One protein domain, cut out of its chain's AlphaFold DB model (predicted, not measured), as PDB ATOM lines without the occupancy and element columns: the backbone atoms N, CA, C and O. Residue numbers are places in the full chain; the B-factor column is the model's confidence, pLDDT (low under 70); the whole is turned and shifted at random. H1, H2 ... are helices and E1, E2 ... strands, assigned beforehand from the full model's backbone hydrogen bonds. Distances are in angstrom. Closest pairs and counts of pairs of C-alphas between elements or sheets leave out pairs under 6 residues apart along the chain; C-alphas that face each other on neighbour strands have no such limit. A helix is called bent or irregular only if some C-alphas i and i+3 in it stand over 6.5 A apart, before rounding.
ATOM      1  N   TYR A 261     249.668 322.786 273.763       72.25
ATOM      2  CA  TYR A 261     249.062 322.361 275.032       72.25
ATOM      3  C   TYR A 261     248.982 323.504 276.042       72.25
ATOM      4  O   TYR A 261     249.723 324.480 275.960       72.25
ATOM      5  N   ARG A 262     248.061 323.383 277.001       76.06
ATOM      6  CA  ARG A 262     247.907 324.355 278.083       76.06
ATOM      7  C   ARG A 262     248.614 323.851 279.331       76.06
ATOM      8  O   ARG A 262     248.288 322.763 279.810       76.06
ATOM      9  N   GLY A 263     249.556 324.634 279.841       65.69
ATOM     10  CA  GLY A 263     250.210 324.386 281.114       65.69
ATOM     11  C   GLY A 263     249.238 324.528 282.287       65.69
ATOM     12  O   GLY A 263     248.155 325.113 282.185       65.69
ATOM     13  N   SER A 264     249.620 323.970 283.437       67.19
ATOM     14  CA  SER A 264     248.841 324.096 284.681       67.19
ATOM     15  C   SER A 264     248.789 325.531 285.230       67.19
ATOM     16  O   SER A 264     247.915 325.861 286.026       67.19
ATOM     17  N   ASP A 265     249.707 326.380 284.770       68.69
ATOM     18  CA  ASP A 265     249.774 327.830 284.975       68.69
ATOM     19  C   ASP A 265     248.773 328.615 284.107       68.69
ATOM     20  O   ASP A 265     248.586 329.816 284.290       68.69
ATOM     21  N   GLY A 266     248.087 327.936 283.187       69.69
ATOM     22  CA  GLY A 266     247.110 328.527 282.289       69.69
ATOM     23  C   GLY A 266     247.701 329.114 281.008       69.69
ATOM     24  O   GLY A 266     246.895 329.559 280.182       69.69
ATOM     25  N   VAL A 267     249.028 329.064 280.827       81.81
ATOM     26  CA  VAL A 267     249.755 329.514 279.631       81.81
ATOM     27  C   VAL A 267     249.649 328.456 278.536       81.81
ATOM     28  O   VAL A 267     249.617 327.254 278.802       81.81
ATOM     29  N   TRP A 268     249.534 328.889 277.285       84.00
ATOM     30  CA  TRP A 268     249.527 327.974 276.147       84.00
ATOM     31  C   TRP A 268     250.913 327.845 275.539       84.00
ATOM     32  O   TRP A 268     251.423 328.792 274.954       84.00
ATOM     33  N   HIS A 269     251.491 326.655 275.623       84.50
ATOM     34  CA  HIS A 269     252.768 326.345 275.001       84.50
ATOM     35  C   HIS A 269     252.534 325.987 273.537       84.50
ATOM     36  O   HIS A 269     251.757 325.074 273.213       84.50
ATOM     37  N   ILE A 270     253.189 326.734 272.654       83.38
ATOM     38  CA  ILE A 270     253.023 326.610 271.214       83.38
ATOM     39  C   ILE A 270     254.236 325.898 270.623       83.38
ATOM     40  O   ILE A 270     255.258 326.513 270.327       83.38
ATOM     41  N   ASP A 271     254.103 324.589 270.412       82.06
ATOM     42  CA  ASP A 271     255.017 323.867 269.534       82.06
ATOM     43  C   ASP A 271     254.677 324.187 268.076       82.06
ATOM     44  O   ASP A 271     253.504 324.198 267.689       82.06
ATOM     45  N   TYR A 272     255.708 324.366 267.250       81.38
ATOM     46  CA  TYR A 272     255.567 324.634 265.819       81.38
ATOM     47  C   TYR A 272     256.620 323.891 264.977       81.38
ATOM     48  O   TYR A 272     257.669 323.462 265.477       81.38
ATOM     49  N   SER A 273     256.333 323.736 263.684       80.12
ATOM     50  CA  SER A 273     257.306 323.371 262.647       80.12
ATOM     51  C   SER A 273     257.712 324.608 261.842       80.12
ATOM     52  O   SER A 273     256.910 325.518 261.656       80.12
ATOM     53  N   ARG A 274     258.954 324.668 261.350       76.44
ATOM     54  CA  ARG A 274     259.404 325.761 260.472       76.44
ATOM     55  C   ARG A 274     259.140 325.410 259.015       76.44
ATOM     56  O   ARG A 274     259.632 324.391 258.532       76.44
ATOM     57  N   ALA A 275     258.406 326.266 258.312       71.75
ATOM     58  CA  ALA A 275     258.211 326.163 256.868       71.75
ATOM     59  C   ALA A 275     258.140 327.569 256.253       71.75
ATOM     60  O   ALA A 275     257.108 328.020 255.756       71.75
ATOM     61  N   HIS A 276     259.265 328.285 256.321       70.00
ATOM     62  CA  HIS A 276     259.332 329.672 255.871       70.00
ATOM     63  C   HIS A 276     258.959 329.806 254.391       70.00
ATOM     64  O   HIS A 276     259.521 329.123 253.529       70.00
ATOM     65  N   GLY A 277     258.033 330.717 254.089       55.16
ATOM     66  CA  GLY A 277     257.654 331.056 252.717       55.16
ATOM     67  C   GLY A 277     256.876 329.973 251.953       55.16
ATOM     68  O   GLY A 277     256.632 330.146 250.758       55.16
ATOM     69  N   THR A 278     256.453 328.876 252.593       60.81
ATOM     70  CA  THR A 278     255.484 327.953 251.977       60.81
ATOM     71  C   THR A 278     254.095 328.574 252.027       60.81
ATOM     72  O   THR A 278     253.698 329.072 253.067       60.81
ATOM     73  N   ALA A 279     253.327 328.564 250.939       55.84
ATOM     74  CA  ALA A 279     252.082 329.339 250.845       55.84
ATOM     75  C   ALA A 279     250.952 328.930 251.823       55.84
ATOM     76  O   ALA A 279     249.923 329.601 251.854       55.84
ATOM     77  N   GLU A 280     251.094 327.847 252.594       65.75
ATOM     78  CA  GLU A 280     249.990 327.267 253.361       65.75
ATOM     79  C   GLU A 280     250.423 326.764 254.745       65.75
ATOM     80  O   GLU A 280     251.542 326.288 254.930       65.75
ATOM     81  N   ALA A 281     249.502 326.855 255.712       70.94
ATOM     82  CA  ALA A 281     249.631 326.212 257.018       70.94
ATOM     83  C   ALA A 281     249.649 324.684 256.867       70.94
ATOM     84  O   ALA A 281     249.019 324.143 255.949       70.94
ATOM     85  N   ALA A 282     250.329 323.984 257.780       73.38
ATOM     86  CA  ALA A 282     250.489 322.538 257.697       73.38
ATOM     87  C   ALA A 282     249.140 321.804 257.574       73.38
ATOM     88  O   ALA A 282     248.207 322.012 258.352       73.38
ATOM     89  N   SER A 283     249.036 320.918 256.580       74.44
ATOM     90  CA  SER A 283     247.812 320.160 256.281       74.44
ATOM     91  C   SER A 283     247.426 319.157 257.370       74.44
ATOM     92  O   SER A 283     246.313 318.641 257.357       74.44
ATOM     93  N   ASP A 284     248.346 318.849 258.286       73.62
ATOM     94  CA  ASP A 284     248.099 318.029 259.475       73.62
ATOM     95  C   ASP A 284     247.427 318.820 260.615       73.62
ATOM     96  O   ASP A 284     247.063 318.243 261.638       73.62
ATOM     97  N   GLY A 285     247.229 320.130 260.434       72.69
ATOM     98  CA  GLY A 285     246.617 321.014 261.417       72.69
ATOM     99  C   GLY A 285     247.579 321.511 262.497       72.69
ATOM    100  O   GLY A 285     247.122 322.198 263.414       72.69
ATOM    101  N   GLY A 286     248.874 321.193 262.409       78.94
ATOM    102  CA  GLY A 286     249.913 321.719 263.294       78.94
ATOM    103  C   GLY A 286     250.170 323.216 263.092       78.94
ATOM    104  O   GLY A 286     249.785 323.803 262.081       78.94
ATOM    105  N   VAL A 287     250.831 323.841 264.071       84.50
ATOM    106  CA  VAL A 287     251.289 325.233 263.943       84.50
ATOM    107  C   VAL A 287     252.560 325.277 263.103       84.50
ATOM    108  O   VAL A 287     253.487 324.491 263.313       84.50
ATOM    109  N   THR A 288     252.614 326.217 262.167       86.06
ATOM    110  CA  THR A 288     253.770 326.454 261.304       86.06
ATOM    111  C   THR A 288     254.304 327.862 261.519       86.06
ATOM    112  O   THR A 288     253.543 328.817 261.421       86.06
ATOM    113  N   GLU A 289     255.604 328.008 261.762       87.69
ATOM    114  CA  GLU A 289     256.290 329.295 261.619       87.69
ATOM    115  C   GLU A 289     256.517 329.555 260.126       87.69
ATOM    116  O   GLU A 289     257.300 328.867 259.458       87.69
ATOM    117  N   TRP A 290     255.742 330.495 259.590       84.81
ATOM    118  CA  TRP A 290     255.695 330.834 258.168       84.81
ATOM    119  C   TRP A 290     256.643 331.980 257.803       84.81
ATOM    120  O   TRP A 290     257.206 332.020 256.706       84.81
ATOM    121  N   ALA A 291     256.820 332.904 258.738       85.44
ATOM    122  CA  ALA A 291     257.832 333.946 258.736       85.44
ATOM    123  C   ALA A 291     258.332 334.114 260.174       85.44
ATOM    124  O   ALA A 291     257.711 333.594 261.099       85.44
ATOM    125  N   ASP A 292     259.445 334.817 260.355       85.38
ATOM    126  CA  ASP A 292     260.077 334.978 261.665       85.38
ATOM    127  C   ASP A 292     259.078 335.584 262.666       85.38
ATOM    128  O   ASP A 292     258.565 336.688 262.458       85.38
ATOM    129  N   GLY A 293     258.752 334.840 263.728       88.19
ATOM    130  CA  GLY A 293     257.761 335.269 264.721       88.19
ATOM    131  C   GLY A 293     256.317 335.329 264.200       88.19
ATOM    132  O   GLY A 293     255.476 335.986 264.816       88.19
ATOM    133  N   TYR A 294     256.012 334.673 263.074       91.19
ATOM    134  CA  TYR A 294     254.672 334.591 262.493       91.19
ATOM    135  C   TYR A 294     254.200 333.146 262.339       91.19
ATOM    136  O   TYR A 294     254.640 332.401 261.456       91.19
ATOM    137  N   TYR A 295     253.251 332.772 263.187       90.56
ATOM    138  CA  TYR A 295     252.766 331.408 263.338       90.56
ATOM    139  C   TYR A 295     251.379 331.259 262.730       90.56
ATOM    140  O   TYR A 295     250.493 332.069 262.988       90.56
ATOM    141  N   ILE A 296     251.164 330.213 261.940       89.75
ATOM    142  CA  ILE A 296     249.905 329.981 261.232       89.75
ATOM    143  C   ILE A 296     249.351 328.587 261.535       89.75
ATOM    144  O   ILE A 296     250.104 327.616 261.615       89.75
ATOM    145  N   ALA A 297     248.029 328.476 261.681       88.38
ATOM    146  CA  ALA A 297     247.321 327.196 261.740       88.38
ATOM    147  C   ALA A 297     245.906 327.308 261.154       88.38
ATOM    148  O   ALA A 297     245.265 328.363 261.216       88.38
ATOM    149  N   HIS A 298     245.402 326.207 260.595       84.12
ATOM    150  CA  HIS A 298     244.048 326.155 260.040       84.12
ATOM    151  C   HIS A 298     242.980 326.210 261.131       84.12
ATOM    152  O   HIS A 298     243.096 325.528 262.136       84.12
ATOM    153  N   ASP A 299     241.900 326.952 260.899       82.50
ATOM    154  CA  ASP A 299     240.782 327.123 261.842       82.50
ATOM    155  C   ASP A 299     240.038 325.828 262.181       82.50
ATOM    156  O   ASP A 299     239.510 325.684 263.282       82.50
ATOM    157  N   TRP A 300     240.009 324.878 261.245       78.50
ATOM    158  CA  TRP A 300     239.423 323.558 261.457       78.50
ATOM    159  C   TRP A 300     240.251 322.670 262.396       78.50
ATOM    160  O   TRP A 300     239.752 321.620 262.805       78.50
ATOM    161  N   SER A 301     241.496 323.043 262.720       78.44
ATOM    162  CA  SER A 301     242.365 322.258 263.597       78.44
ATOM    163  C   SER A 301     242.272 322.704 265.055       78.44
ATOM    164  O   SER A 301     242.000 323.867 265.358       78.44
ATOM    165  N   ASP A 302     242.566 321.784 265.977       74.31
ATOM    166  CA  ASP A 302     242.659 322.095 267.407       74.31
ATOM    167  C   ASP A 302     243.679 323.208 267.672       74.31
ATOM    168  O   ASP A 302     243.418 324.107 268.467       74.31
ATOM    169  N   SER A 303     244.837 323.167 267.007       76.56
ATOM    170  CA  SER A 303     245.857 324.212 267.136       76.56
ATOM    171  C   SER A 303     245.360 325.554 266.614       76.56
ATOM    172  O   SER A 303     245.570 326.558 267.287       76.56
ATOM    173  N   GLY A 304     244.638 325.566 265.488       75.38
ATOM    174  CA  GLY A 304     243.911 326.736 265.011       75.38
ATOM    175  C   GLY A 304     242.989 327.278 266.082       75.38
ATOM    176  O   GLY A 304     243.204 328.386 266.549       75.38
ATOM    177  N   ALA A 305     242.030 326.480 266.555       73.06
ATOM    178  CA  ALA A 305     241.078 326.879 267.592       73.06
ATOM    179  C   ALA A 305     241.741 327.447 268.868       73.06
ATOM    180  O   ALA A 305     241.189 328.331 269.524       73.06
ATOM    181  N   LYS A 306     242.940 326.968 269.219       74.75
ATOM    182  CA  LYS A 306     243.705 327.437 270.384       74.75
ATOM    183  C   LYS A 306     244.405 328.775 270.144       74.75
ATOM    184  O   LYS A 306     244.392 329.625 271.036       74.75
ATOM    185  N   ILE A 307     244.977 328.990 268.957       73.19
ATOM    186  CA  ILE A 307     245.595 330.277 268.603       73.19
ATOM    187  C   ILE A 307     244.550 331.325 268.188       73.19
ATOM    188  O   ILE A 307     244.780 332.509 268.415       73.19
ATOM    189  N   THR A 308     243.390 330.915 267.649       67.44
ATOM    190  CA  THR A 308     242.243 331.791 267.322       67.44
ATOM    191  C   THR A 308     241.553 332.315 268.578       67.44
ATOM    192  O   THR A 308     241.001 333.415 268.559       67.44
ATOM    193  N   GLY A 309     241.591 331.543 269.671       67.00
ATOM    194  CA  GLY A 309     240.806 331.752 270.887       67.00
ATOM    195  C   GLY A 309     241.138 333.007 271.692       67.00
ATOM    196  O   GLY A 309     240.605 333.159 272.788       67.00
ATOM    197  N   ARG A 310     242.000 333.898 271.170       72.62
ATOM    198  CA  ARG A 310     242.486 335.109 271.856       72.62
ATOM    199  C   ARG A 310     242.948 334.784 273.270       72.62
ATOM    200  O   ARG A 310     242.578 335.430 274.249       72.62
ATOM    201  N   THR A 311     243.712 333.710 273.358       77.94
ATOM    202  CA  THR A 311     244.314 333.251 274.593       77.94
ATOM    203  C   THR A 311     245.147 334.377 275.195       77.94
ATOM    204  O   THR A 311     245.925 335.000 274.491       77.94
ATOM    205  N   GLU A 312     245.002 334.639 276.494       86.12
ATOM    206  CA  GLU A 312     245.684 335.775 277.125       86.12
ATOM    207  C   GLU A 312     247.213 335.623 277.126       86.12
ATOM    208  O   GLU A 312     247.906 336.605 276.878       86.12
ATOM    209  N   TYR A 313     247.734 334.410 277.353       88.56
ATOM    210  CA  TYR A 313     249.173 334.135 277.401       88.56
ATOM    211  C   TYR A 313     249.563 332.922 276.565       88.56
ATOM    212  O   TYR A 313     248.935 331.861 276.646       88.56
ATOM    213  N   VAL A 314     250.656 333.075 275.827       89.06
ATOM    214  CA  VAL A 314     251.289 332.015 275.042       89.06
ATOM    215  C   VAL A 314     252.773 331.950 275.369       89.06
ATOM    216  O   VAL A 314     253.386 332.971 275.663       89.06
ATOM    217  N   GLU A 315     253.355 330.764 275.304       87.81
ATOM    218  CA  GLU A 315     254.793 330.556 275.417       87.81
ATOM    219  C   GLU A 315     255.323 329.974 274.110       87.81
ATOM    220  O   GLU A 315     254.809 328.966 273.610       87.81
ATOM    221  N   VAL A 316     256.355 330.617 273.566       86.06
ATOM    222  CA  VAL A 316     257.072 330.182 272.367       86.06
ATOM    223  C   VAL A 316     258.560 330.186 272.683       86.06
ATOM    224  O   VAL A 316     259.085 331.197 273.142       86.06
ATOM    225  N   ASP A 317     259.223 329.048 272.470       83.75
ATOM    226  CA  ASP A 317     260.661 328.864 272.723       83.75
ATOM    227  C   ASP A 317     261.117 329.348 274.120       83.75
ATOM    228  O   ASP A 317     262.212 329.878 274.293       83.75
ATOM    229  N   GLY A 318     260.265 329.159 275.137       81.06
ATOM    230  CA  GLY A 318     260.534 329.542 276.528       81.06
ATOM    231  C   GLY A 318     260.287 331.019 276.860       81.06
ATOM    232  O   GLY A 318     260.396 331.398 278.024       81.06
ATOM    233  N   GLN A 319     259.915 331.850 275.883       87.31
ATOM    234  CA  GLN A 319     259.477 333.225 276.114       87.31
ATOM    235  C   GLN A 319     257.953 333.274 276.230       87.31
ATOM    236  O   GLN A 319     257.231 332.824 275.338       87.31
ATOM    237  N   THR A 320     257.457 333.864 277.318       89.50
ATOM    238  CA  THR A 320     256.025 334.130 277.491       89.50
ATOM    239  C   THR A 320     255.647 335.452 276.831       89.50
ATOM    240  O   THR A 320     256.320 336.469 277.013       89.50
ATOM    241  N   TYR A 321     254.531 335.448 276.116       93.38
ATOM    242  CA  TYR A 321     253.926 336.615 275.502       93.38
ATOM    243  C   TYR A 321     252.478 336.767 275.962       93.38
ATOM    244  O   TYR A 321     251.777 335.781 276.199       93.38
ATOM    245  N   ARG A 322     252.017 338.012 276.061       93.88
ATOM    246  CA  ARG A 322     250.636 338.364 276.385       93.88
ATOM    247  C   ARG A 322     249.937 338.923 275.160       93.88
ATOM    248  O   ARG A 322     250.511 339.740 274.445       93.88
ATOM    249  N   LEU A 323     248.685 338.529 274.954       94.12
ATOM    250  CA  LEU A 323     247.840 339.088 273.909       94.12
ATOM    251  C   LEU A 323     247.706 340.600 274.108       94.12
ATOM    252  O   LEU A 323     247.220 341.059 275.144       94.12
ATOM    253  N   ALA A 324     248.135 341.359 273.109       94.94
ATOM    254  CA  ALA A 324     248.080 342.812 273.114       94.94
ATOM    255  C   ALA A 324     246.944 343.330 272.227       94.94
ATOM    256  O   ALA A 324     246.209 344.228 272.634       94.94
ATOM    257  N   ASP A 325     246.770 342.747 271.037       94.31
ATOM    258  CA  ASP A 325     245.746 343.178 270.085       94.31
ATOM    259  C   ASP A 325     245.331 342.047 269.128       94.31
ATOM    260  O   ASP A 325     245.949 340.981 269.062       94.31
ATOM    261  N   SER A 326     244.245 342.241 268.384       93.56
ATOM    262  CA  SER A 326     243.780 341.297 267.367       93.56
ATOM    263  C   SER A 326     243.082 342.026 266.229       93.56
ATOM    264  O   SER A 326     242.243 342.893 266.466       93.56
ATOM    265  N   LYS A 327     243.344 341.619 264.986       92.56
ATOM    266  CA  LYS A 327     242.657 342.173 263.813       92.56
ATOM    267  C   LYS A 327     242.266 341.096 262.817       92.56
ATOM    268  O   LYS A 327     242.991 340.125 262.611       92.56
ATOM    269  N   GLU A 328     241.125 341.302 262.177       92.94
ATOM    270  CA  GLU A 328     240.715 340.523 261.015       92.94
ATOM    271  C   GLU A 328     241.168 341.236 259.739       92.94
ATOM    272  O   GLU A 328     241.040 342.455 259.614       92.94
ATOM    273  N   VAL A 329     241.722 340.475 258.801       90.25
ATOM    274  CA  VAL A 329     242.250 340.972 257.528       90.25
ATOM    275  C   VAL A 329     241.696 340.170 256.351       90.25
ATOM    276  O   VAL A 329     241.216 339.044 256.509       90.25
ATOM    277  N   SER A 330     241.757 340.754 255.152       90.00
ATOM    278  CA  SER A 330     241.386 340.051 253.918       90.00
ATOM    279  C   SER A 330     242.359 338.903 253.632       90.00
ATOM    280  O   SER A 330     243.507 338.929 254.065       90.00
ATOM    281  N   ARG A 331     241.932 337.916 252.832       85.25
ATOM    282  CA  ARG A 331     242.844 336.870 252.329       85.25
ATOM    283  C   ARG A 331     243.928 337.413 251.403       85.25
ATOM    284  O   ARG A 331     244.967 336.785 251.263       85.25
ATOM    285  N   ASP A 332     243.675 338.568 250.797       86.44
ATOM    286  CA  ASP A 332     244.617 339.230 249.895       86.44
ATOM    287  C   ASP A 332     245.670 340.059 250.650       86.44
ATOM    288  O   ASP A 332     246.560 340.631 250.026       86.44
ATOM    289  N   THR A 333     245.565 340.153 251.982       86.81
ATOM    290  CA  THR A 333     246.531 340.883 252.803       86.81
ATOM    291  C   THR A 333     247.890 340.196 252.759       86.81
ATOM    292  O   THR A 333     248.027 339.006 253.035       86.81
ATOM    293  N   THR A 334     248.907 340.975 252.415       85.69
ATOM    294  CA  THR A 334     250.289 340.525 252.281       85.69
ATOM    295  C   THR A 334     251.050 340.649 253.598       85.69
ATOM    296  O   THR A 334     250.715 341.459 254.462       85.69
ATOM    297  N   TRP A 335     252.133 339.878 253.739       85.31
ATOM    298  CA  TRP A 335     253.022 339.957 254.904       85.31
ATOM    299  C   TRP A 335     253.520 341.378 255.178       85.31
ATOM    300  O   TRP A 335     253.419 341.857 256.301       85.31
ATOM    301  N   ASN A 336     253.965 342.087 254.137       85.69
ATOM    302  CA  ASN A 336     254.502 343.446 254.256       85.69
ATOM    303  C   ASN A 336     253.493 344.447 254.851       85.69
ATOM    304  O   ASN A 336     253.889 345.479 255.385       85.69
ATOM    305  N   GLU A 337     252.190 344.171 254.755       88.69
ATOM    306  CA  GLU A 337     251.141 345.017 255.334       88.69
ATOM    307  C   GLU A 337     250.919 344.754 256.832       88.69
ATOM    308  O   GLU A 337     250.323 345.585 257.522       88.69
ATOM    309  N   VAL A 338     251.371 343.609 257.352       90.69
ATOM    310  CA  VAL A 338     251.141 343.197 258.745       90.69
ATOM    311  C   VAL A 338     252.418 343.054 259.568       90.69
ATOM    312  O   VAL A 338     252.330 343.215 260.781       90.69
ATOM    313  N   GLU A 339     253.578 342.849 258.942       92.25
ATOM    314  CA  GLU A 339     254.886 342.642 259.586       92.25
ATOM    315  C   GLU A 339     255.191 343.693 260.657       92.25
ATOM    316  O   GLU A 339     255.389 343.362 261.822       92.25
ATOM    317  N   GLY A 340     255.137 344.980 260.296       89.50
ATOM    318  CA  GLY A 340     255.458 346.059 261.233       89.50
ATOM    319  C   GLY A 340     254.512 346.147 262.436       89.50
ATOM    320  O   GLY A 340     254.901 346.660 263.480       89.50
ATOM    321  N   TRP A 341     253.278 345.651 262.304       93.81
ATOM    322  CA  TRP A 341     252.333 345.553 263.420       93.81
ATOM    323  C   TRP A 341     252.601 344.304 264.264       93.81
ATOM    324  O   TRP A 341     252.607 344.408 265.482       93.81
ATOM    325  N   VAL A 342     252.880 343.163 263.625       93.69
ATOM    326  CA  VAL A 342     253.214 341.896 264.292       93.69
ATOM    327  C   VAL A 342     254.471 342.027 265.156       93.69
ATOM    328  O   VAL A 342     254.492 341.561 266.288       93.69
ATOM    329  N   HIS A 343     255.516 342.681 264.650       94.88
ATOM    330  CA  HIS A 343     256.784 342.836 265.375       94.88
ATOM    331  C   HIS A 343     256.832 344.075 266.275       94.88
ATOM    332  O   HIS A 343     257.877 344.382 266.859       94.88
ATOM    333  N   ALA A 344     255.724 344.809 266.408       91.88
ATOM    334  CA  ALA A 344     255.668 345.955 267.302       91.88
ATOM    335  C   ALA A 344     256.027 345.521 268.733       91.88
ATOM    336  O   ALA A 344     255.561 344.495 269.218       91.88
ATOM    337  N   ASN A 345     256.885 346.297 269.403       92.94
ATOM    338  CA  ASN A 345     257.345 346.018 270.770       92.94
ATOM    339  C   ASN A 345     258.026 344.642 270.953       92.94
ATOM    340  O   ASN A 345     258.001 344.086 272.047       92.94
ATOM    341  N   GLY A 346     258.645 344.096 269.897       91.81
ATOM    342  CA  GLY A 346     259.270 342.766 269.934       91.81
ATOM    343  C   GLY A 346     258.252 341.625 269.945       91.81
ATOM    344  O   GLY A 346     258.552 340.536 270.426       91.81
ATOM    345  N   GLY A 347     257.032 341.905 269.485       92.81
ATOM    346  CA  GLY A 347     255.939 340.953 269.484       92.81
ATOM    347  C   GLY A 347     256.004 339.902 268.382       92.81
ATOM    348  O   GLY A 347     256.873 339.909 267.506       92.81
ATOM    349  N   ILE A 348     255.040 338.991 268.461       95.06
ATOM    350  CA  ILE A 348     254.828 337.885 267.532       95.06
ATOM    351  C   ILE A 348     253.371 337.847 267.070       95.06
ATOM    352  O   ILE A 348     252.461 338.354 267.732       95.06
ATOM    353  N   GLY A 349     253.142 337.198 265.932       93.62
ATOM    354  CA  GLY A 349     251.840 337.115 265.290       93.62
ATOM    355  C   GLY A 349     251.356 335.680 265.209       93.62
ATOM    356  O   GLY A 349     252.108 334.786 264.827       93.62
ATOM    357  N   MET A 350     250.085 335.454 265.532       92.81
ATOM    358  CA  MET A 350     249.431 334.162 265.333       92.81
ATOM    359  C   MET A 350     248.220 334.323 264.424       92.81
ATOM    360  O   MET A 350     247.275 335.031 264.770       92.81
ATOM    361  N   GLN A 351     248.254 333.669 263.267       91.94
ATOM    362  CA  GLN A 351     247.228 333.735 262.238       91.94
ATOM    363  C   GLN A 351     246.420 332.448 262.159       91.94
ATOM    364  O   GLN A 351     246.935 331.331 262.200       91.94
ATOM    365  N   THR A 352     245.140 332.627 261.891       89.25
ATOM    366  CA  THR A 352     244.217 331.555 261.550       89.25
ATOM    367  C   THR A 352     243.166 332.015 260.542       89.25
ATOM    368  O   THR A 352     243.009 333.212 260.292       89.25
ATOM    369  N   CYS A 353     242.430 331.073 259.962       85.94
ATOM    370  CA  CYS A 353     241.303 331.372 259.085       85.94
ATOM    371  C   CYS A 353     240.081 331.842 259.895       85.94
ATOM    372  O   CYS A 353     239.856 331.400 261.020       85.94
ATOM    373  N   VAL A 354     239.264 332.727 259.317       82.62
ATOM    374  CA  VAL A 354     237.965 333.106 259.901       82.62
ATOM    375  C   VAL A 354     236.833 332.424 259.127       82.62
ATOM    376  O   VAL A 354     236.826 332.475 257.886       82.62
ATOM    377  N   PRO A 355     235.841 331.821 259.813       70.44
ATOM    378  CA  PRO A 355     234.639 331.314 259.164       70.44
ATOM    379  C   PRO A 355     233.909 332.436 258.410       70.44
ATOM    380  O   PRO A 355     233.421 333.386 259.014       70.44
ATOM    381  N   GLY A 356     233.822 332.324 257.082       66.12
ATOM    382  CA  GLY A 356     233.223 333.352 256.214       66.12
ATOM    383  C   GLY A 356     234.218 334.119 255.337       66.12
ATOM    384  O   GLY A 356     233.787 334.817 254.423       66.12
ATOM    385  N   GLY A 357     235.526 333.917 255.537       78.19
ATOM    386  CA  GLY A 357     236.592 334.491 254.713       78.19
ATOM    387  C   GLY A 357     237.525 335.409 255.506       78.19
ATOM    388  O   GLY A 357     237.134 335.980 256.514       78.19
ATOM    389  N   GLY A 358     238.766 335.545 255.031       87.19
ATOM    390  CA  GLY A 358     239.813 336.335 255.689       87.19
ATOM    391  C   GLY A 358     240.651 335.555 256.705       87.19
ATOM    392  O   GLY A 358     240.559 334.325 256.801       87.19
ATOM    393  N   TYR A 359     241.471 336.304 257.435       90.38
ATOM    394  CA  TYR A 359     242.347 335.804 258.487       90.38
ATOM    395  C   TYR A 359     242.178 336.620 259.764       90.38
ATOM    396  O   TYR A 359     242.071 337.840 259.707       90.38
ATOM    397  N   LEU A 360     242.196 335.951 260.914       91.44
ATOM    398  CA  LEU A 360     242.345 336.594 262.213       91.44
ATOM    399  C   LEU A 360     243.820 336.511 262.579       91.44
ATOM    400  O   LEU A 360     244.387 335.419 262.583       91.44
ATOM    401  N   ILE A 361     244.419 337.658 262.888       93.62
ATOM    402  CA  ILE A 361     245.791 337.752 263.371       93.62
ATOM    403  C   ILE A 361     245.753 338.303 264.791       93.62
ATOM    404  O   ILE A 361     245.214 339.386 265.030       93.62
ATOM    405  N   ASN A 362     246.339 337.560 265.720       94.75
ATOM    406  CA  ASN A 362     246.545 337.965 267.104       94.75
ATOM    407  C   ASN A 362     247.987 338.459 267.272       94.75
ATOM    408  O   ASN A 362     248.917 337.768 266.857       94.75
ATOM    409  N   HIS A 363     248.152 339.639 267.868       95.44
ATOM    410  CA  HIS A 363     249.438 340.243 268.217       95.44
ATOM    411  C   HIS A 363     249.733 339.999 269.691       95.44
ATOM    412  O   HIS A 363     248.912 340.327 270.555       95.44
ATOM    413  N   TYR A 364     250.899 339.433 269.968       95.06
ATOM    414  CA  TYR A 364     251.352 339.118 271.312       95.06
ATOM    415  C   TYR A 364     252.663 339.835 271.609       95.06
ATOM    416  O   TYR A 364     253.577 339.809 270.794       95.06
ATOM    417  N   GLU A 365     252.779 340.423 272.794       96.12
ATOM    418  CA  GLU A 365     253.975 341.147 273.237       96.12
ATOM    419  C   GLU A 365     254.675 340.395 274.372       96.12
ATOM    420  O   GLU A 365     253.991 339.785 275.200       96.12
ATOM    421  N   PRO A 366     256.015 340.417 274.441       93.44
ATOM    422  CA  PRO A 366     256.752 339.698 275.471       93.44
ATOM    423  C   PRO A 366     256.393 340.211 276.872       93.44
ATOM    424  O   PRO A 366     256.287 341.416 277.112       93.44
ATOM    425  N   VAL A 367     256.213 339.282 277.812       88.19
ATOM    426  CA  VAL A 367     256.051 339.596 279.234       88.19
ATOM    427  C   VAL A 367     257.442 339.665 279.859       88.19
ATOM    428  O   VAL A 367     258.189 338.689 279.806       88.19
TER     429      VAL A 367
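What this domain is: This is residues 261 to 367 of the 368 residues of an uncharacterized protein of Coriobacteriaceae bacterium (UniProt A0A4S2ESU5). A strongly twisted sheet of six strands is curled like part of a barrel, and the unnamed stretch of residues 261 to 287 bridges its edges, pairing briefly with E3 at residues 268 to 269 and with E1 at residues 273 to 274. The short helices H1 and H2 are on opposite faces of the sheet. The 107 printed residues, under half of them in named elements, give E1 E2 H1 E3 E4 H2 E5 E6, of mixed class, helices and strands. The sheet, in the order E1 E2 E5 E6 E4 E3, is mixed; the whole is compact, with a radius of gyration of the C-alphas of 12.5 A, and spans 37 by 30 by 25 A.

Where its parts are: E5 is residues 348 to 353, 17.2 A, and E6 residues 359 to 366, 22.6 A, ending at C-alpha (256.752, 339.698, 275.471). E4, residues 319 to 329, 26.5 A, bends by 65 degrees at residue 324. E1, residues 288 to 291, begins at C-alpha (253.770, 326.454, 261.304). E2 is residues 294 to 297, E3 313 to 316, H1 302 to 308 and H2 335 to 342.

How they stand to each other: E5 and E6 form an antiparallel hairpin, with N 350 and O 362 2.9 A apart. Antiparallel too are E6 and E4 (N 327 and O 361, 2.9 A), and the hairpins E3 and E4 (N 321 and O 314, 2.8 A) and E1 and E2 (N 288 and O 296, 2.9 A). E2 and E5 are parallel, with N 295 and O 349 2.8 A apart. E4, H2 and E5 make a split strand-helix-strand unit, two strands running the same way with E6 between them, and its crossover is right-handed. H1 touches E5, closest at the C-alphas of Gly 304 and Thr 352, 5.9 A. H2 has a height over the sheet of 7.9 A; its closest C-alpha to E5 is Val 342, 5.1 A from that of Gly 349. H2 is irregular, C-alphas 337 and 340 being 7.4 A apart. Every O i to N i+4 pair is within hydrogen-bond range in H1, and 2 of 4 in H2.

The domain as a whole: The C-alphas farthest apart, of Ser 264 and Asp 332, are 38.2 A apart. The printed part has no cut, and the links between named elements are tight. The model's pLDDT is under 70 at residues 263 to 266, 277 to 280, 308 to 309 and 356.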